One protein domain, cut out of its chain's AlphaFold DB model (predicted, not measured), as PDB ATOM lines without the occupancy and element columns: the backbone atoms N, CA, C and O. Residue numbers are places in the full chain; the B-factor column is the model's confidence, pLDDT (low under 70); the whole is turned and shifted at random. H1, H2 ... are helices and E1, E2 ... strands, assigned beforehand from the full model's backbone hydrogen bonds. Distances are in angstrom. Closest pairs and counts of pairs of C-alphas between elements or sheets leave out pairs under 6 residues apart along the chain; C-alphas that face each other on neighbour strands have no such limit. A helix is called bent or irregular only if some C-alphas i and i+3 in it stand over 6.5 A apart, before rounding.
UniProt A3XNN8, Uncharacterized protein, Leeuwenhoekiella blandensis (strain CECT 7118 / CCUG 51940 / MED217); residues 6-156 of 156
ATOM      1  N   THR A   6     166.672 161.018 158.921       83.12
ATOM      2  CA  THR A   6     167.064 162.394 159.267       83.12
ATOM      3  C   THR A   6     168.210 162.442 160.285       83.12
ATOM      4  O   THR A   6     169.163 163.177 160.036       83.12
ATOM      5  N   PRO A   7     168.220 161.631 161.365       87.31
ATOM      6  CA  PRO A   7     169.356 161.599 162.290       87.31
ATOM      7  C   PRO A   7     170.668 161.176 161.617       87.31
ATOM      8  O   PRO A   7     171.722 161.734 161.911       87.31
ATOM      9  N   ILE A   8     170.607 160.223 160.681       87.06
ATOM     10  CA  ILE A   8     171.783 159.727 159.954       87.06
ATOM     11  C   ILE A   8     172.315 160.818 159.025       87.06
ATOM     12  O   ILE A   8     173.509 161.103 159.029       87.06
ATOM     13  N   THR A   9     171.442 161.465 158.250       85.94
ATOM     14  CA  THR A   9     171.863 162.516 157.315       85.94
ATOM     15  C   THR A   9     172.345 163.771 158.042       85.94
ATOM     16  O   THR A   9     173.329 164.367 157.613       85.94
ATOM     17  N   MET A  10     171.756 164.119 159.192       89.19
ATOM     18  CA  MET A  10     172.277 165.166 160.079       89.19
ATOM     19  C   MET A  10     173.670 164.826 160.605       89.19
ATOM     20  O   MET A  10     174.555 165.676 160.590       89.19
ATOM     21  N   PHE A  11     173.883 163.589 161.058       90.62
ATOM     22  CA  PHE A  11     175.181 163.157 161.565       90.62
ATOM     23  C   PHE A  11     176.259 163.200 160.479       90.62
ATOM     24  O   PHE A  11     177.352 163.707 160.715       90.62
ATOM     25  N   ILE A  12     175.937 162.748 159.264       89.25
ATOM     26  CA  ILE A  12     176.835 162.868 158.108       89.25
ATOM     27  C   ILE A  12     177.152 164.340 157.827       89.25
ATOM     28  O   ILE A  12     178.301 164.671 157.551       89.25
ATOM     29  N   TRP A  13     176.165 165.231 157.927       89.12
ATOM     30  CA  TRP A  13     176.356 166.661 157.691       89.12
ATOM     31  C   TRP A  13     177.269 167.320 158.721       89.12
ATOM     32  O   TRP A  13     178.185 168.053 158.355       89.12
ATOM     33  N   TYR A  14     177.066 166.990 159.996       93.62
ATOM     34  CA  TYR A  14     177.962 167.371 161.082       93.62
ATOM     35  C   TYR A  14     179.395 166.880 160.824       93.62
ATOM     36  O   TYR A  14     180.346 167.654 160.923       93.62
ATOM     37  N   LEU A  15     179.556 165.601 160.461       93.00
ATOM     38  CA  LEU A  15     180.870 165.033 160.170       93.00
ATOM     39  C   LEU A  15     181.526 165.714 158.974       93.00
ATOM     40  O   LEU A  15     182.725 165.957 159.010       93.00
ATOM     41  N   LEU A  16     180.763 166.038 157.933       91.25
ATOM     42  CA  LEU A  16     181.276 166.707 156.745       91.25
ATOM     43  C   LEU A  16     181.831 168.085 157.091       91.25
ATOM     44  O   LEU A  16     182.960 168.386 156.711       91.25
ATOM     45  N   THR A  17     181.083 168.913 157.825       93.50
ATOM     46  CA  THR A  17     181.557 170.257 158.175       93.50
ATOM     47  C   THR A  17     182.742 170.203 159.136       93.50
ATOM     48  O   THR A  17     183.727 170.908 158.924       93.50
ATOM     49  N   TYR A  18     182.705 169.316 160.134       95.19
ATOM     50  CA  TYR A  18     183.811 169.120 161.070       95.19
ATOM     51  C   TYR A  18     185.081 168.589 160.383       95.19
ATOM     52  O   TYR A  18     186.145 169.206 160.463       95.19
ATOM     53  N   LEU A  19     184.984 167.456 159.679       93.31
ATOM     54  CA  LEU A  19     186.127 166.817 159.025       93.31
ATOM     55  C   LEU A  19     186.633 167.638 157.839       93.31
ATOM     56  O   LEU A  19     187.837 167.666 157.605       93.31
ATOM     57  N   GLY A  20     185.751 168.333 157.119       92.38
ATOM     58  CA  GLY A  20     186.134 169.242 156.041       92.38
ATOM     59  C   GLY A  20     187.055 170.355 156.539       92.38
ATOM     60  O   GLY A  20     188.095 170.608 155.933       92.38
ATOM     61  N   LEU A  21     186.731 170.964 157.684       95.19
ATOM     62  CA  LEU A  21     187.591 171.960 158.328       95.19
ATOM     63  C   LEU A  21     188.883 171.351 158.873       95.19
ATOM     64  O   LEU A  21     189.965 171.887 158.630       95.19
ATOM     65  N   TYR A  22     188.781 170.217 159.571       94.88
ATOM     66  CA  TYR A  22     189.935 169.538 160.158       94.88
ATOM     67  C   TYR A  22     190.957 169.119 159.096       94.88
ATOM     68  O   TYR A  22     192.120 169.523 159.157       94.88
ATOM     69  N   TYR A  23     190.529 168.364 158.084       92.38
ATOM     70  CA  TYR A  23     191.412 167.936 157.002       92.38
ATOM     71  C   TYR A  23     191.827 169.095 156.104       92.38
ATOM     72  O   TYR A  23     192.948 169.078 155.608       92.38
ATOM     73  N   GLY A  24     190.985 170.124 155.949       93.00
ATOM     74  CA  GLY A  24     191.378 171.378 155.317       93.00
ATOM     75  C   GLY A  24     192.605 171.974 156.005       93.00
ATOM     76  O   GLY A  24     193.619 172.196 155.353       93.00
ATOM     77  N   MET A  25     192.564 172.135 157.330       94.06
ATOM     78  CA  MET A  25     193.690 172.650 158.115       94.06
ATOM     79  C   MET A  25     194.939 171.764 157.987       94.06
ATOM     80  O   MET A  25     196.030 172.280 157.750       94.06
ATOM     81  N   VAL A  26     194.797 170.440 158.107       93.19
ATOM     82  CA  VAL A  26     195.920 169.493 157.953       93.19
ATOM     83  C   VAL A  26     196.547 169.599 156.563       93.19
ATOM     84  O   VAL A  26     197.770 169.668 156.444       93.19
ATOM     85  N   LEU A  27     195.724 169.668 155.516       92.06
ATOM     86  CA  LEU A  27     196.178 169.823 154.140       92.06
ATOM     87  C   LEU A  27     196.946 171.136 153.956       92.06
ATOM     88  O   LEU A  27     197.988 171.135 153.304       92.06
ATOM     89  N   MET A  28     196.499 172.231 154.584       92.38
ATOM     90  CA  MET A  28     197.230 173.500 154.556       92.38
ATOM     91  C   MET A  28     198.627 173.378 155.165       92.38
ATOM     92  O   MET A  28     199.600 173.849 154.578       92.38
ATOM     93  N   LEU A  29     198.733 172.736 156.331       93.06
ATOM     94  CA  LEU A  29     200.013 172.528 157.009       93.06
ATOM     95  C   LEU A  29     200.941 171.640 156.178       93.06
ATOM     96  O   LEU A  29     202.123 171.951 156.019       93.06
ATOM     97  N   TRP A  30     200.398 170.575 155.592       92.38
ATOM     98  CA  TRP A  30     201.146 169.705 154.696       92.38
ATOM     99  C   TRP A  30     201.648 170.468 153.468       92.38
ATOM    100  O   TRP A  30     202.838 170.426 153.167       92.38
ATOM    101  N   MET A  31     200.794 171.249 152.807       94.25
ATOM    102  CA  MET A  31     201.200 172.051 151.653       94.25
ATOM    103  C   MET A  31     202.245 173.107 151.988       94.25
ATOM    104  O   MET A  31     203.136 173.364 151.180       94.25
ATOM    105  N   PHE A  32     202.175 173.698 153.180       94.62
ATOM    106  CA  PHE A  32     203.181 174.648 153.636       94.62
ATOM    107  C   PHE A  32     204.574 174.003 153.731       94.62
ATOM    108  O   PHE A  32     205.575 174.639 153.382       94.62
ATOM    109  N   SER A  33     204.631 172.734 154.155       92.56
ATOM    110  CA  SER A  33     205.876 171.962 154.267       92.56
ATOM    111  C   SER A  33     206.543 171.660 152.919       92.56
ATOM    112  O   SER A  33     207.741 171.386 152.868       92.56
ATOM    113  N   LEU A  34     205.797 171.754 151.813       93.38
ATOM    114  CA  LEU A  34     206.316 171.499 150.475       93.38
ATOM    115  C   LEU A  34     207.220 172.637 149.982       93.38
ATOM    116  O   LEU A  34     207.105 173.802 150.382       93.38
ATOM    117  N   SER A  35     208.128 172.318 149.057       93.69
ATOM    118  CA  SER A  35     208.917 173.341 148.365       93.69
ATOM    119  C   SER A  35     208.028 174.214 147.468       93.69
ATOM    120  O   SER A  35     206.900 173.854 147.136       93.69
ATOM    121  N   TRP A  36     208.527 175.385 147.064       92.31
ATOM    122  CA  TRP A  36     207.754 176.345 146.265       92.31
ATOM    123  C   TRP A  36     207.208 175.764 144.956       92.31
ATOM    124  O   TRP A  36     206.069 176.052 144.601       92.31
ATOM    125  N   ILE A  37     207.981 174.918 144.269       92.50
ATOM    126  CA  ILE A  37     207.545 174.318 143.002       92.50
ATOM    127  C   ILE A  37     206.356 173.372 143.200       92.50
ATOM    128  O   ILE A  37     205.370 173.447 142.469       92.50
ATOM    129  N   TRP A  38     206.401 172.554 144.253       91.12
ATOM    130  CA  TRP A  38     205.301 171.668 144.626       91.12
ATOM    131  C   TRP A  38     204.097 172.437 145.145       91.12
ATOM    132  O   TRP A  38     202.973 172.001 144.934       91.12
ATOM    133  N   LEU A  39     204.313 173.586 145.785       90.75
ATOM    134  CA  LEU A  39     203.225 174.439 146.234       90.75
ATOM    135  C   LEU A  39     202.468 175.027 145.040       90.75
ATOM    136  O   LEU A  39     201.250 174.957 145.037       90.75
ATOM    137  N   ILE A  40     203.157 175.516 144.002       88.06
ATOM    138  CA  ILE A  40     202.514 176.038 142.781       88.06
ATOM    139  C   ILE A  40     201.705 174.945 142.073       88.06
ATOM    140  O   ILE A  40     200.540 175.157 141.740       88.06
ATOM    141  N   ILE A  41     202.302 173.766 141.873       88.56
ATOM    142  CA  ILE A  41     201.630 172.636 141.213       88.56
ATOM    143  C   ILE A  41     200.471 172.123 142.076       88.56
ATOM    144  O   ILE A  41     199.367 171.912 141.585       88.56
ATOM    145  N   GLY A  42     200.702 171.951 143.376       88.75
ATOM    146  CA  GLY A  42     199.714 171.455 144.328       88.75
ATOM    147  C   GLY A  42     198.587 172.445 144.613       88.75
ATOM    148  O   GLY A  42     197.522 172.029 145.053       88.75
ATOM    149  N   TYR A  43     198.772 173.740 144.341       87.38
ATOM    150  CA  TYR A  43     197.753 174.764 144.577       87.38
ATOM    151  C   TYR A  43     196.507 174.565 143.713       87.38
ATOM    152  O   TYR A  43     195.386 174.729 144.191       87.38
ATOM    153  N   THR A  44     196.672 174.154 142.456       87.12
ATOM    154  CA  THR A  44     195.528 173.843 141.584       87.12
ATOM    155  C   THR A  44     194.767 172.621 142.094       87.12
ATOM    156  O   THR A  44     193.536 172.623 142.123       87.12
ATOM    157  N   PHE A  45     195.489 171.611 142.583       87.88
ATOM    158  CA  PHE A  45     194.901 170.427 143.203       87.88
ATOM    159  C   PHE A  45     194.168 170.760 144.509       87.88
ATOM    160  O   PHE A  45     193.054 170.286 144.724       87.88
ATOM    161  N   LEU A  46     194.739 171.641 145.338       87.81
ATOM    162  CA  LEU A  46     194.105 172.166 146.547       87.81
ATOM    163  C   LEU A  46     192.772 172.836 146.228       87.81
ATOM    164  O   LEU A  46     191.763 172.518 146.852       87.81
ATOM    165  N   ILE A  47     192.754 173.734 145.239       88.06
ATOM    166  CA  ILE A  47     191.519 174.392 144.798       88.06
ATOM    167  C   ILE A  47     190.497 173.350 144.335       88.06
ATOM    168  O   ILE A  47     189.324 173.453 144.691       88.06
ATOM    169  N   GLY A  48     190.929 172.330 143.587       88.50
ATOM    170  CA  GLY A  48     190.068 171.230 143.157       88.50
ATOM    171  C   GLY A  48     189.432 170.482 144.333       88.50
ATOM    172  O   GLY A  48     188.214 170.305 144.359       88.50
ATOM    173  N   ILE A  49     190.231 170.107 145.337       87.69
ATOM    174  CA  ILE A  49     189.743 169.442 146.554       87.69
ATOM    175  C   ILE A  49     188.774 170.339 147.322       87.69
ATOM    176  O   ILE A  49     187.700 169.884 147.709       87.69
ATOM    177  N   ILE A  50     189.125 171.609 147.535       88.44
ATOM    178  CA  ILE A  50     188.262 172.554 148.252       88.44
ATOM    179  C   ILE A  50     186.940 172.720 147.505       88.44
ATOM    180  O   ILE A  50     185.884 172.649 148.123       88.44
ATOM    181  N   SER A  51     186.977 172.873 146.180       87.88
ATOM    182  CA  SER A  51     185.768 172.973 145.360       87.88
ATOM    183  C   SER A  51     184.904 171.716 145.460       87.88
ATOM    184  O   SER A  51     183.688 171.819 145.604       87.88
ATOM    185  N   PHE A  52     185.509 170.526 145.459       88.00
ATOM    186  CA  PHE A  52     184.781 169.273 145.653       88.00
ATOM    187  C   PHE A  52     184.115 169.197 147.040       88.00
ATOM    188  O   PHE A  52     182.934 168.859 147.140       88.00
ATOM    189  N   LEU A  53     184.847 169.550 148.103       85.94
ATOM    190  CA  LEU A  53     184.350 169.532 149.484       85.94
ATOM    191  C   LEU A  53     183.268 170.579 149.745       85.94
ATOM    192  O   LEU A  53     182.348 170.318 150.512       85.94
ATOM    193  N   VAL A  54     183.383 171.754 149.133       86.94
ATOM    194  CA  VAL A  54     182.437 172.857 149.317       86.94
ATOM    195  C   VAL A  54     181.218 172.689 148.417       86.94
ATOM    196  O   VAL A  54     180.108 172.924 148.865       86.94
ATOM    197  N   ASN A  55     181.379 172.271 147.163       85.75
ATOM    198  CA  ASN A  55     180.277 172.279 146.198       85.75
ATOM    199  C   ASN A  55     179.698 170.880 145.976       85.75
ATOM    200  O   ASN A  55     178.508 170.656 146.183       85.75
ATOM    201  N   SER A  56     180.526 169.923 145.554       85.62
ATOM    202  CA  SER A  56     180.046 168.612 145.099       85.62
ATOM    203  C   SER A  56     179.479 167.765 146.235       85.62
ATOM    204  O   SER A  56     178.421 167.152 146.085       85.62
ATOM    205  N   LEU A  57     180.168 167.734 147.376       81.62
ATOM    206  CA  LEU A  57     179.769 166.898 148.503       81.62
ATOM    207  C   LEU A  57     178.495 167.438 149.195       81.62
ATOM    208  O   LEU A  57     177.568 166.651 149.410       81.62
ATOM    209  N   PRO A  58     178.350 168.759 149.429       82.56
ATOM    210  CA  PRO A  58     177.089 169.348 149.867       82.56
ATOM    211  C   PRO A  58     175.936 169.167 148.886       82.56
ATOM    212  O   PRO A  58     174.838 168.801 149.305       82.56
ATOM    213  N   ALA A  59     176.178 169.327 147.582       83.31
ATOM    214  CA  ALA A  59     175.158 169.102 146.561       83.31
ATOM    215  C   ALA A  59     174.614 167.666 146.581       83.31
ATOM    216  O   ALA A  59     173.404 167.465 146.464       83.31
ATOM    217  N   LEU A  60     175.478 166.665 146.788       81.44
ATOM    218  CA  LEU A  60     175.053 165.271 146.913       81.44
ATOM    219  C   LEU A  60     174.094 165.079 148.093       81.44
ATOM    220  O   LEU A  60     173.083 164.393 147.970       81.44
ATOM    221  N   ILE A  61     174.379 165.693 149.237       76.50
ATOM    222  CA  ILE A  61     173.533 165.553 150.423       76.50
ATOM    223  C   ILE A  61     172.244 166.357 150.276       76.50
ATOM    224  O   ILE A  61     171.185 165.836 150.612       76.50
ATOM    225  N   ASN A  62     172.290 167.555 149.692       77.06
ATOM    226  CA  ASN A  62     171.088 168.309 149.337       77.06
ATOM    227  C   ASN A  62     170.191 167.502 148.387       77.06
ATOM    228  O   ASN A  62     168.981 167.430 148.597       77.06
ATOM    229  N   TYR A  63     170.773 166.796 147.413       82.06
ATOM    230  CA  TYR A  63     170.042 165.852 146.568       82.06
ATOM    231  C   TYR A  63     169.396 164.717 147.380       82.06
ATOM    232  O   TYR A  63     168.225 164.394 147.165       82.06
ATOM    233  N   LEU A  64     170.110 164.126 148.343       75.56
ATOM    234  CA  LEU A  64     169.537 163.100 149.224       75.56
ATOM    235  C   LEU A  64     168.397 163.673 150.082       75.56
ATOM    236  O   LEU A  64     167.356 163.032 150.217       75.56
ATOM    237  N   ILE A  65     168.551 164.893 150.605       74.25
ATOM    238  CA  ILE A  65     167.522 165.576 151.395       74.25
ATOM    239  C   ILE A  65     166.259 165.795 150.559       74.25
ATOM    240  O   ILE A  65     165.161 165.428 150.984       74.25
ATOM    241  N   LEU A  66     166.422 166.327 149.345       75.38
ATOM    242  CA  LEU A  66     165.346 166.521 148.377       75.38
ATOM    243  C   LEU A  66     164.614 165.211 148.084       75.38
ATOM    244  O   LEU A  66     163.384 165.147 148.162       75.38
ATOM    245  N   LYS A  67     165.374 164.152 147.797       81.44
ATOM    246  CA  LYS A  67     164.839 162.847 147.410       81.44
ATOM    247  C   LYS A  67     164.060 162.162 148.535       81.44
ATOM    248  O   LYS A  67     163.025 161.555 148.264       81.44
ATOM    249  N   PHE A  68     164.534 162.242 149.780       79.06
ATOM    250  CA  PHE A  68     163.944 161.497 150.898       79.06
ATOM    251  C   PHE A  68     162.938 162.299 151.730       79.06
ATOM    252  O   PHE A  68     161.915 161.742 152.144       79.06
ATOM    253  N   TYR A  69     163.184 163.590 151.957       77.44
ATOM    254  CA  TYR A  69     162.395 164.397 152.895       77.44
ATOM    255  C   TYR A  69     161.494 165.428 152.215       77.44
ATOM    256  O   TYR A  69     160.567 165.914 152.870       77.44
ATOM    257  N   ARG A  70     161.726 165.738 150.924       74.31
ATOM    258  CA  ARG A  70     161.265 166.980 150.263       74.31
ATOM    259  C   ARG A  70     161.830 168.202 151.012       74.31
ATOM    260  O   ARG A  70     162.325 168.055 152.127       74.31
ATOM    261  N   LEU A  71     161.826 169.405 150.435       75.94
ATOM    262  CA  LEU A  71     162.301 170.607 151.145       75.94
ATOM    263  C   LEU A  71     161.357 170.936 152.318       75.94
ATOM    264  O   LEU A  71     160.486 171.796 152.241       75.94
ATOM    265  N   ASN A  72     161.468 170.198 153.418       84.88
ATOM    266  CA  ASN A  72     160.721 170.420 154.642       84.88
ATOM    267  C   ASN A  72     161.575 171.279 155.576       84.88
ATOM    268  O   ASN A  72     162.730 170.944 155.843       84.88
ATOM    269  N   TRP A  73     160.975 172.342 156.118       86.56
ATOM    270  CA  TRP A  73     161.593 173.229 157.102       86.56
ATOM    271  C   TRP A  73     162.240 172.489 158.267       86.56
ATOM    272  O   TRP A  73     163.350 172.840 158.646       86.56
ATOM    273  N   PHE A  74     161.602 171.441 158.797       88.81
ATOM    274  CA  PHE A  74     162.195 170.655 159.878       88.81
ATOM    275  C   PHE A  74     163.533 170.037 159.455       88.81
ATOM    276  O   PHE A  74     164.528 170.187 160.155       88.81
ATOM    277  N   SER A  75     163.572 169.389 158.284       87.06
ATOM    278  CA  SER A  75     164.802 168.782 157.769       87.06
ATOM    279  C   SER A  75     165.864 169.844 157.505       87.06
ATOM    280  O   SER A  75     167.006 169.661 157.906       87.06
ATOM    281  N   ILE A  76     165.493 170.959 156.875       88.25
ATOM    282  CA  ILE A  76     166.411 172.065 156.571       88.25
ATOM    283  C   ILE A  76     167.049 172.604 157.849       88.25
ATOM    284  O   ILE A  76     168.268 172.587 157.973       88.25
ATOM    285  N   ILE A  77     166.232 172.990 158.832       90.69
ATOM    286  CA  ILE A  77     166.706 173.545 160.104       90.69
ATOM    287  C   ILE A  77     167.598 172.533 160.827       90.69
ATOM    288  O   ILE A  77     168.672 172.890 161.307       90.69
ATOM    289  N   ALA A  78     167.188 171.265 160.871       90.12
ATOM    290  CA  ALA A  78     167.944 170.222 161.545       90.12
ATOM    291  C   ALA A  78     169.341 170.020 160.924       90.12
ATOM    292  O   ALA A  78     170.330 169.934 161.653       90.12
ATOM    293  N   HIS A  79     169.454 170.014 159.592       88.25
ATOM    294  CA  HIS A  79     170.755 169.910 158.925       88.25
ATOM    295  C   HIS A  79     171.574 171.195 159.079       88.25
ATOM    296  O   HIS A  79     172.746 171.101 159.426       88.25
ATOM    297  N   SER A  80     170.987 172.388 158.947       91.38
ATOM    298  CA  SER A  80     171.706 173.649 159.189       91.38
ATOM    299  C   SER A  80     172.289 173.715 160.609       91.38
ATOM    300  O   SER A  80     173.444 174.105 160.783       91.38
ATOM    301  N   ILE A  81     171.537 173.263 161.624       93.81
ATOM    302  CA  ILE A  81     172.027 173.147 163.009       93.81
ATOM    303  C   ILE A  81     173.172 172.135 163.095       93.81
ATOM    304  O   ILE A  81     174.201 172.438 163.692       93.81
ATOM    305  N   ALA A  82     173.032 170.951 162.492       93.44
ATOM    306  CA  ALA A  82     174.090 169.939 162.496       93.44
ATOM    307  C   ALA A  82     175.386 170.452 161.842       93.44
ATOM    308  O   ALA A  82     176.476 170.249 162.378       93.44
ATOM    309  N   GLY A  83     175.265 171.181 160.729       92.50
ATOM    310  CA  GLY A  83     176.387 171.808 160.039       92.50
ATOM    311  C   GLY A  83     177.086 172.841 160.921       92.50
ATOM    312  O   GLY A  83     178.305 172.770 161.089       92.50
ATOM    313  N   LEU A  84     176.314 173.732 161.554       95.25
ATOM    314  CA  LEU A  84     176.821 174.729 162.499       95.25
ATOM    315  C   LEU A  84     177.523 174.080 163.701       95.25
ATOM    316  O   LEU A  84     178.608 174.516 164.082       95.25
ATOM    317  N   LEU A  85     176.948 173.018 164.270       96.75
ATOM    318  CA  LEU A  85     177.562 172.276 165.373       96.75
ATOM    319  C   LEU A  85     178.913 171.673 164.976       96.75
ATOM    320  O   LEU A  85     179.836 171.704 165.786       96.75
ATOM    321  N   GLY A  86     179.062 171.170 163.748       96.00
ATOM    322  CA  GLY A  86     180.345 170.643 163.267       96.00
ATOM    323  C   GLY A  86     181.424 171.724 163.178       96.00
ATOM    324  O   GLY A  86     182.559 171.504 163.598       96.00
ATOM    325  N   ILE A  87     181.048 172.927 162.734       95.88
ATOM    326  CA  ILE A  87     181.940 174.094 162.692       95.88
ATOM    327  C   ILE A  87     182.334 174.537 164.107       95.88
ATOM    328  O   ILE A  87     183.517 174.713 164.395       95.88
ATOM    329  N   ILE A  88     181.359 174.684 165.009       97.31
ATOM    330  CA  ILE A  88     181.609 175.062 166.408       97.31
ATOM    331  C   ILE A  88     182.528 174.039 167.076       97.31
ATOM    332  O   ILE A  88     183.488 174.418 167.743       97.31
ATOM    333  N   TYR A  89     182.262 172.748 166.877       97.50
ATOM    334  CA  TYR A  89     183.061 171.682 167.464       97.50
ATOM    335  C   TYR A  89     184.495 171.672 166.925       97.50
ATOM    336  O   TYR A  89     185.425 171.456 167.699       97.50
ATOM    337  N   PHE A  90     184.702 171.980 165.640       96.94
ATOM    338  CA  PHE A  90     186.044 172.184 165.090       96.94
ATOM    339  C   PHE A  90     186.789 173.305 165.827       96.94
ATOM    340  O   PHE A  90     187.888 173.076 166.328       96.94
ATOM    341  N   TYR A  91     186.197 174.496 165.961       97.06
ATOM    342  CA  TYR A  91     186.863 175.595 166.667       97.06
ATOM    343  C   TYR A  91     187.085 175.292 168.146       97.06
ATOM    344  O   TYR A  91     188.139 175.630 168.680       97.06
ATOM    345  N   TYR A  92     186.136 174.620 168.800       97.81
ATOM    346  CA  TYR A  92     186.309 174.148 170.168       97.81
ATOM    347  C   TYR A  92     187.496 173.182 170.276       97.81
ATOM    348  O   TYR A  92     188.348 173.360 171.141       97.81
ATOM    349  N   PHE A  93     187.606 172.210 169.366       97.00
ATOM    350  CA  PHE A  93     188.726 171.271 169.327       97.00
ATOM    351  C   PHE A  93     190.073 171.989 169.163       97.00
ATOM    352  O   PHE A  93     191.006 171.688 169.905       97.00
ATOM    353  N   ILE A  94     190.165 172.960 168.247       95.56
ATOM    354  CA  ILE A  94     191.379 173.765 168.025       95.56
ATOM    355  C   ILE A  94     191.692 174.667 169.218       95.56
ATOM    356  O   ILE A  94     192.855 174.870 169.544       95.56
ATOM    357  N   TYR A  95     190.677 175.197 169.893       95.12
ATOM    358  CA  TYR A  95     190.870 175.991 171.101       95.12
ATOM    359  C   TYR A  95     191.428 175.149 172.257       95.12
ATOM    360  O   TYR A  95     192.339 175.594 172.949       95.12
ATOM    361  N   GLN A  96     190.920 173.925 172.441       96.69
ATOM    362  CA  GLN A  96     191.414 172.998 173.467       96.69
ATOM    363  C   GLN A  96     192.779 172.393 173.110       96.69
ATOM    364  O   GLN A  96     193.564 172.071 173.995       96.69
ATOM    365  N   ASN A  97     193.067 172.241 171.815       94.31
ATOM    366  CA  ASN A  97     194.287 171.627 171.293       94.31
ATOM    367  C   ASN A  97     194.921 172.544 170.234       94.31
ATOM    368  O   ASN A  97     194.922 172.206 169.044       94.31
ATOM    369  N   PRO A  98     195.434 173.724 170.631       91.81
ATOM    370  CA  PRO A  98     195.983 174.676 169.681       91.81
ATOM    371  C   PRO A  98     197.188 174.052 168.969       91.81
ATOM    372  O   PRO A  98     198.115 173.581 169.635       91.81
ATOM    373  N   PRO A  99     197.219 174.042 167.623       91.38
ATOM    374  CA  PRO A  99     198.355 173.500 166.904       91.38
ATOM    375  C   PRO A  99     199.595 174.339 167.220       91.38
ATOM    376  O   PRO A  99     199.586 175.572 167.118       91.38
ATOM    377  N   THR A 100     200.677 173.662 167.591       92.69
ATOM    378  CA  THR A 100     201.970 174.275 167.897       92.69
ATOM    379  C   THR A 100     203.079 173.609 167.091       92.69
ATOM    380  O   THR A 100     202.985 172.440 166.717       92.69
ATOM    381  N   MET A 101     204.125 174.376 166.789       89.00
ATOM    382  CA  MET A 101     205.388 173.847 166.289       89.00
ATOM    383  C   MET A 101     206.355 173.748 167.472       89.00
ATOM    384  O   MET A 101     206.522 174.716 168.218       89.00
ATOM    385  N   VAL A 102     206.966 172.576 167.644       86.25
ATOM    386  CA  VAL A 102     207.940 172.313 168.709       86.25
ATOM    387  C   VAL A 102     209.344 172.537 168.157       86.25
ATOM    388  O   VAL A 102     209.721 171.922 167.161       86.25
ATOM    389  N   SER A 103     210.111 173.411 168.806       77.56
ATOM    390  CA  SER A 103     211.514 173.670 168.482       77.56
ATOM    391  C   SER A 103     212.338 173.622 169.766       77.56
ATOM    392  O   SER A 103     212.319 174.556 170.568       77.56
ATOM    393  N   GLY A 104     213.037 172.507 169.988       82.44
ATOM    394  CA  GLY A 104     213.743 172.258 171.246       82.44
ATOM    395  C   GLY A 104     212.775 172.224 172.433       82.44
ATOM    396  O   GLY A 104     211.872 171.392 172.465       82.44
ATOM    397  N   ASN A 105     212.961 173.143 173.386       85.44
ATOM    398  CA  ASN A 105     212.145 173.249 174.602       85.44
ATOM    399  C   ASN A 105     210.995 174.265 174.493       85.44
ATOM    400  O   ASN A 105     210.267 174.463 175.464       85.44
ATOM    401  N   GLU A 106     210.827 174.925 173.345       88.00
ATOM    402  CA  GLU A 106     209.788 175.935 173.151       88.00
ATOM    403  C   GLU A 106     208.662 175.420 172.246       88.00
ATOM    404  O   GLU A 106     208.900 174.798 171.205       88.00
ATOM    405  N   SER A 107     207.417 175.723 172.628       89.50
ATOM    406  CA  SER A 107     206.234 175.534 171.787       89.50
ATOM    407  C   SER A 107     205.767 176.882 171.248       89.50
ATOM    408  O   SER A 107     205.346 177.756 172.011       89.50
ATOM    409  N   ILE A 108     205.805 177.048 169.931       92.69
ATOM    410  CA  ILE A 108     205.374 178.280 169.267       92.69
ATOM    411  C   ILE A 108     204.003 178.026 168.629       92.69
ATOM    412  O   ILE A 108     203.834 176.999 167.963       92.69
ATOM    413  N   PRO A 109     203.014 178.931 168.776       93.06
ATOM    414  CA  PRO A 109     201.741 178.811 168.070       93.06
ATOM    415  C   PRO A 109     201.952 178.631 166.564       93.06
ATOM    416  O   PRO A 109     202.721 179.382 165.958       93.06
ATOM    417  N   MET A 110     201.256 177.667 165.954       93.81
ATOM    418  CA  MET A 110     201.526 177.245 164.575       93.81
ATOM    419  C   MET A 110     201.472 178.414 163.588       93.81
ATOM    420  O   MET A 110     202.408 178.602 162.823       93.81
ATOM    421  N   LEU A 111     200.444 179.266 163.643       91.88
ATOM    422  CA  LEU A 111     200.321 180.400 162.718       91.88
ATOM    423  C   LEU A 111     201.513 181.371 162.807       91.88
ATOM    424  O   LEU A 111     201.997 181.850 161.783       91.88
ATOM    425  N   LYS A 112     202.022 181.618 164.022       93.69
ATOM    426  CA  LYS A 112     203.215 182.447 164.237       93.69
ATOM    427  C   LYS A 112     204.462 181.770 163.665       93.69
ATOM    428  O   LYS A 112     205.276 182.437 163.035       93.69
ATOM    429  N   ALA A 113     204.594 180.457 163.852       93.50
ATOM    430  CA  ALA A 113     205.697 179.683 163.289       93.50
ATOM    431  C   ALA A 113     205.698 179.724 161.748       93.50
ATOM    432  O   ALA A 113     206.721 180.051 161.148       93.50
ATOM    433  N   LEU A 114     204.542 179.495 161.114       94.38
ATOM    434  CA  LEU A 114     204.381 179.574 159.656       94.38
ATOM    435  C   LEU A 114     204.716 180.972 159.127       94.38
ATOM    436  O   LEU A 114     205.466 181.106 158.159       94.38
ATOM    437  N   TRP A 115     204.221 182.020 159.790       96.25
ATOM    438  CA  TRP A 115     204.491 183.403 159.398       96.25
ATOM    439  C   TRP A 115     205.986 183.735 159.437       96.25
ATOM    440  O   TRP A 115     206.525 184.289 158.479       96.25
ATOM    441  N   ASN A 116     206.661 183.341 160.519       94.19
ATOM    442  CA  ASN A 116     208.095 183.556 160.694       94.19
ATOM    443  C   ASN A 116     208.931 182.759 159.684       94.19
ATOM    444  O   ASN A 116     209.975 183.235 159.249       94.19
ATOM    445  N   GLN A 117     208.478 181.562 159.297       93.69
ATOM    446  CA  GLN A 117     209.167 180.739 158.304       93.69
ATOM    447  C   GLN A 117     208.962 181.262 156.876       93.69
ATOM    448  O   GLN A 117     209.908 181.334 156.092       93.69
ATOM    449  N   SER A 118     207.726 181.599 156.500       96.12
ATOM    450  CA  SER A 118     207.403 182.199 155.207       96.12
ATOM    451  C   SER A 118     206.021 182.855 155.230       96.12
ATOM    452  O   SER A 118     204.987 182.212 155.010       96.12
ATOM    453  N   TRP A 119     206.001 184.171 155.427       96.44
ATOM    454  CA  TRP A 119     204.773 184.967 155.397       96.44
ATOM    455  C   TRP A 119     204.018 184.824 154.063       96.44
ATOM    456  O   TRP A 119     202.797 184.687 154.058       96.44
ATOM    457  N   LEU A 120     204.733 184.755 152.932       96.12
ATOM    458  CA  LEU A 120     204.114 184.659 151.607       96.12
ATOM    459  C   LEU A 120     203.382 183.323 151.408       96.12
ATOM    460  O   LEU A 120     202.235 183.320 150.963       96.12
ATOM    461  N   LYS A 121     203.996 182.191 151.794       95.06
ATOM    462  CA  LYS A 121     203.302 180.889 151.785       95.06
ATOM    463  C   LYS A 121     202.105 180.898 152.724       95.06
ATOM    464  O   LYS A 121     201.070 180.335 152.388       95.06
ATOM    465  N   THR A 122     202.241 181.551 153.878       95.19
ATOM    466  CA  THR A 122     201.168 181.642 154.873       95.19
ATOM    467  C   THR A 122     199.947 182.339 154.281       95.19
ATOM    468  O   THR A 122     198.854 181.792 154.353       95.19
ATOM    469  N   ILE A 123     200.124 183.496 153.633       95.12
ATOM    470  CA  ILE A 123     199.022 184.228 152.987       95.12
ATOM    471  C   ILE A 123     198.407 183.410 151.846       95.12
ATOM    472  O   ILE A 123     197.186 183.283 151.763       95.12
ATOM    473  N   LEU A 124     199.240 182.826 150.983       94.12
ATOM    474  CA  LEU A 124     198.770 182.042 149.842       94.12
ATOM    475  C   LEU A 124     197.893 180.860 150.274       94.12
ATOM    476  O   LEU A 124     196.947 180.506 149.583       94.12
ATOM    477  N   LEU A 125     198.194 180.271 151.428       93.94
ATOM    478  CA  LEU A 125     197.486 179.126 151.978       93.94
ATOM    479  C   LEU A 125     196.299 179.545 152.877       93.94
ATOM    480  O   LEU A 125     195.249 178.906 152.862       93.94
ATOM    481  N   ILE A 126     196.373 180.656 153.609       93.12
ATOM    482  CA  ILE A 126     195.258 181.067 154.475       93.12
ATOM    483  C   ILE A 126     194.006 181.455 153.674       93.12
ATOM    484  O   ILE A 126     192.893 181.163 154.104       93.12
ATOM    485  N   ILE A 127     194.174 182.052 152.489       92.25
ATOM    486  CA  ILE A 127     193.068 182.465 151.612       92.25
ATOM    487  C   ILE A 127     192.170 181.279 151.214       92.25
ATOM    488  O   ILE A 127     190.970 181.336 151.495       92.25
ATOM    489  N   PRO A 128     192.681 180.191 150.604       91.81
ATOM    490  CA  PRO A 128     191.848 179.042 150.263       91.81
ATOM    491  C   PRO A 128     191.239 178.372 151.501       91.81
ATOM    492  O   PRO A 128     190.106 177.902 151.435       91.81
ATOM    493  N   PHE A 129     191.917 178.389 152.654       93.25
ATOM    494  CA  PHE A 129     191.348 177.863 153.896       93.25
ATOM    495  C   PHE A 129     190.166 178.694 154.419       93.25
ATOM    496  O   PHE A 129     189.177 178.137 154.901       93.25
ATOM    497  N   ILE A 130     190.229 180.024 154.305       94.00
ATOM    498  CA  ILE A 130     189.085 180.909 154.576       94.00
ATOM    499  C   ILE A 130     187.964 180.628 153.567       94.00
ATOM    500  O   ILE A 130     186.804 180.515 153.956       94.00
ATOM    501  N   GLY A 131     188.305 180.441 152.289       93.00
ATOM    502  CA  GLY A 131     187.350 180.056 151.250       93.00
ATOM    503  C   GLY A 131     186.616 178.751 151.568       93.00
ATOM    504  O   GLY A 131     185.397 178.687 151.427       93.00
ATOM    505  N   LEU A 132     187.324 177.739 152.077       93.69
ATOM    506  CA  LEU A 132     186.724 176.485 152.535       93.69
ATOM    507  C   LEU A 132     185.752 176.714 153.701       93.69
ATOM    508  O   LEU A 132     184.644 176.186 153.673       93.69
ATOM    509  N   GLN A 133     186.131 177.519 154.699       94.50
ATOM    510  CA  GLN A 133     185.263 177.850 155.838       94.50
ATOM    511  C   GLN A 133     183.971 178.533 155.383       94.50
ATOM    512  O   GLN A 133     182.877 178.073 155.707       94.50
ATOM    513  N   LEU A 134     184.092 179.604 154.594       94.50
ATOM    514  CA  LEU A 134     182.943 180.346 154.073       94.50
ATOM    515  C   LEU A 134     182.073 179.476 153.167       94.50
ATOM    516  O   LEU A 134     180.848 179.532 153.245       94.50
ATOM    517  N   GLY A 135     182.701 178.630 152.352       92.75
ATOM    518  CA  GLY A 135     182.021 177.676 151.492       92.75
ATOM    519  C   GLY A 135     181.192 176.663 152.277       92.75
ATOM    520  O   GLY A 135     180.013 176.488 151.984       92.75
ATOM    521  N   LEU A 136     181.770 176.042 153.309       92.06
ATOM    522  CA  LEU A 136     181.055 175.101 154.175       92.06
ATOM    523  C   LEU A 136     179.942 175.782 154.979       92.06
ATOM    524  O   LEU A 136     178.893 175.179 155.178       92.06
ATOM    525  N   ILE A 137     180.129 177.034 155.407       92.25
ATOM    526  CA  ILE A 137     179.068 177.824 156.049       92.25
ATOM    527  C   ILE A 137     177.920 178.057 155.065       92.25
ATOM    528  O   ILE A 137     176.768 177.759 155.370       92.25
ATOM    529  N   TYR A 138     178.227 178.559 153.870       92.06
ATOM    530  CA  TYR A 138     177.213 178.849 152.864       92.06
ATOM    531  C   TYR A 138     176.451 177.587 152.460       92.06
ATOM    532  O   TYR A 138     175.230 177.540 152.567       92.06
ATOM    533  N   GLN A 139     177.166 176.537 152.076       88.56
ATOM    534  CA  GLN A 139     176.576 175.306 151.556       88.56
ATOM    535  C   GLN A 139     175.938 174.458 152.661       88.56
ATOM    536  O   GLN A 139     174.884 173.861 152.461       88.56
ATOM    537  N   GLY A 140     176.549 174.446 153.847       84.31
ATOM    538  CA  GLY A 140     176.106 173.677 155.004       84.31
ATOM    539  C   GLY A 140     174.914 174.278 155.746       84.31
ATOM    540  O   GLY A 140     174.102 173.538 156.299       84.31
ATOM    541  N   ILE A 141     174.814 175.609 155.790       88.00
ATOM    542  CA  ILE A 141     173.850 176.315 156.647       88.00
ATOM    543  C   ILE A 141     172.823 177.067 155.807       88.00
ATOM    544  O   ILE A 141     171.624 176.897 156.033       88.00
ATOM    545  N   PHE A 142     173.277 177.885 154.854       89.75
ATOM    546  CA  PHE A 142     172.420 178.835 154.142       89.75
ATOM    547  C   PHE A 142     171.764 178.252 152.887       89.75
ATOM    548  O   PHE A 142     170.581 178.488 152.670       89.75
ATOM    549  N   SER A 143     172.481 177.456 152.093       87.00
ATOM    550  CA  SER A 143     171.986 176.914 150.820       87.00
ATOM    551  C   SER A 143     170.662 176.133 150.946       87.00
ATOM    552  O   SER A 143     169.748 176.390 150.164       87.00
ATOM    553  N   PRO A 144     170.456 175.258 151.953       83.31
ATOM    554  CA  PRO A 144     169.170 174.575 152.118       83.31
ATOM    555  C   PRO A 144     168.004 175.531 152.425       83.31
ATOM    556  O   PRO A 144     166.857 175.254 152.071       83.31
ATOM    557  N   ILE A 145     168.290 176.660 153.084       87.75
ATOM    558  CA  ILE A 145     167.304 177.698 153.403       87.75
ATOM    559  C   ILE A 145     166.950 178.476 152.135       87.75
ATOM    560  O   ILE A 145     165.767 178.667 151.863       87.75
ATOM    561  N   THR A 146     167.947 178.884 151.341       87.62
ATOM    562  CA  THR A 146     167.706 179.626 150.092       87.62
ATOM    563  C   THR A 146     166.908 178.787 149.101       87.62
ATOM    564  O   THR A 146     165.882 179.254 148.617       87.62
ATOM    565  N   MET A 147     167.269 177.510 148.922       83.69
ATOM    566  CA  MET A 147     166.523 176.571 148.072       83.69
ATOM    567  C   MET A 147     165.038 176.486 148.454       83.69
ATOM    568  O   MET A 147     164.171 176.392 147.589       83.69
ATOM    569  N   LYS A 148     164.719 176.526 149.754       87.00
ATOM    570  CA  LYS A 148     163.330 176.468 150.224       87.00
ATOM    571  C   LYS A 148     162.546 177.748 149.976       87.00
ATOM    572  O   LYS A 148     161.335 177.685 149.768       87.00
ATOM    573  N   LEU A 149     163.209 178.892 150.087       87.88
ATOM    574  CA  LEU A 149     162.590 180.186 149.829       87.88
ATOM    575  C   LEU A 149     162.291 180.348 148.333       87.88
ATOM    576  O   LEU A 149     161.180 180.734 147.992       87.88
ATOM    577  N   GLU A 150     163.224 179.943 147.468       86.56
ATOM    578  CA  GLU A 150     163.059 179.949 146.008       86.56
ATOM    579  C   GLU A 150     161.957 178.986 145.532       86.56
ATOM    580  O   GLU A 150     161.180 179.328 144.644       86.56
ATOM    581  N   GLU A 151     161.835 177.791 146.128       82.75
ATOM    582  CA  GLU A 151     160.735 176.860 145.811       82.75
ATOM    583  C   GLU A 151     159.368 177.511 146.056       82.75
ATOM    584  O   GLU A 151     158.484 177.405 145.214       82.75
ATOM    585  N   LYS A 152     159.207 178.231 147.175       75.00
ATOM    586  CA  LYS A 152     157.956 178.934 147.484       75.00
ATOM    587  C   LYS A 152     157.663 180.067 146.510       75.00
ATOM    588  O   LYS A 152     156.507 180.262 146.180       75.00
ATOM    589  N   GLU A 153     158.671 180.826 146.092       74.06
ATOM    590  CA  GLU A 153     158.486 181.942 145.156       74.06
ATOM    591  C   GLU A 153     157.982 181.462 143.791       74.06
ATOM    592  O   GLU A 153     157.097 182.087 143.222       74.06
ATOM    593  N   ASN A 154     158.462 180.310 143.314       73.50
ATOM    594  CA  ASN A 154     158.022 179.714 142.049       73.50
ATOM    595  C   ASN A 154     156.634 179.036 142.116       73.50
ATOM    596  O   ASN A 154     156.119 178.601 141.086       73.50
ATOM    597  N   GLU A 155     156.048 178.893 143.309       65.69
ATOM    598  CA  GLU A 155     154.683 178.381 143.505       65.69
ATOM    599  C   GLU A 155     153.608 179.489 143.424       65.69
ATOM    600  O   GLU A 155     152.418 179.158 143.385       65.69
ATOM    601  N   TYR A 156     154.002 180.771 143.390       53.53
ATOM    602  CA  TYR A 156     153.119 181.946 143.277       53.53
ATOM    603  C   TYR A 156     153.196 182.603 141.894       53.53
ATOM    604  O   TYR A 156     152.172 183.213 141.505       53.53
TER     605      TYR A 156
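AT A GLANCE: This is residues 6 to 156 of the 156 residues of an uncharacterized protein of Leeuwenhoekiella blandensis (strain CECT 7118 / CCUG 51940 / MED217) (UniProt A3XNN8). Long helices lie lengthwise in an elongated bundle of H1, H2a, H2b, H3 and H4b, with H1 and H4b between the bent helix H2 and H3. At one end of the bundle the small strand hairpin E1 and E2 leads into the short arm H4a, and the chain folds back from there into the long arm H4b. The printed part has 151 residues, mostly helix, in the order H1 H2 H3 E1 E2 H4, with an antiparallel sheet E1 - E2. It is only just loose, close to compact, with a radius of gyration of the C-alphas of 18.2 A and spans of 63 by 33 by 22 A.

IN THESE COORDINATES: H1, residues 6 to 33, begins at C-alpha 6 (167.064, 162.394, 159.267) and is 40.3 A long. H2, residues 36 to 69, was assigned as one helix by its hydrogen bonds but is bent: C-alphas 54 and 57 are 6.6 A apart. Its arms are H2a, residues 36 to 54, and H2b, residues 57 to 69. H3, residues 73 to 96, is 34.0 A long. E1 is residues 100 to 103 and E2 residues 106 to 109. H4, residues 110 to 153, likewise one helix by its hydrogen bonds, is bent, with C-alphas 117 and 120 9.3 A apart; its arms are H4a, residues 110 to 117, and H4b, residues 120 to 153. H4b, 46.2 A long, is irregular, with C-alphas 141 and 144 6.7 A apart, and ends at C-alpha 153 (158.486, 181.942, 145.156).

HOW THE PARTS SIT: H1 touches H4b, opposite ways at a shallow tilt of 20 degrees, the closest C-alphas being Met 28 and Leu 125, 6.2 A. H1 touches H3 at Tyr 18 and Gly 86, closest C-alphas 4.4 A apart. H1 and H2a form a helical hairpin, closest C-alphas Met 31 and Leu 39, 6.3 A. H3 touches H4b, closest C-alphas Ser 80 and Ile 141, 4.3 A. H2a and H3 are apart. In the hairpin E1 and E2, N 101 and O 108 are within hydrogen-bond range at 2.9 A. Every O i to N i+4 pair is within range in H1, H2b, H3 and H4a, but 13 of 15 in H2a and 26 of 30 in H4b.

THE WHOLE: The two C-alphas farthest apart, Gly 104 and Tyr 156, are 67.5 A apart. The printed part has no cut, and its links between elements are tight. Mean pLDDT of the printed part is 89.1; residues 155 to 156 are under 70.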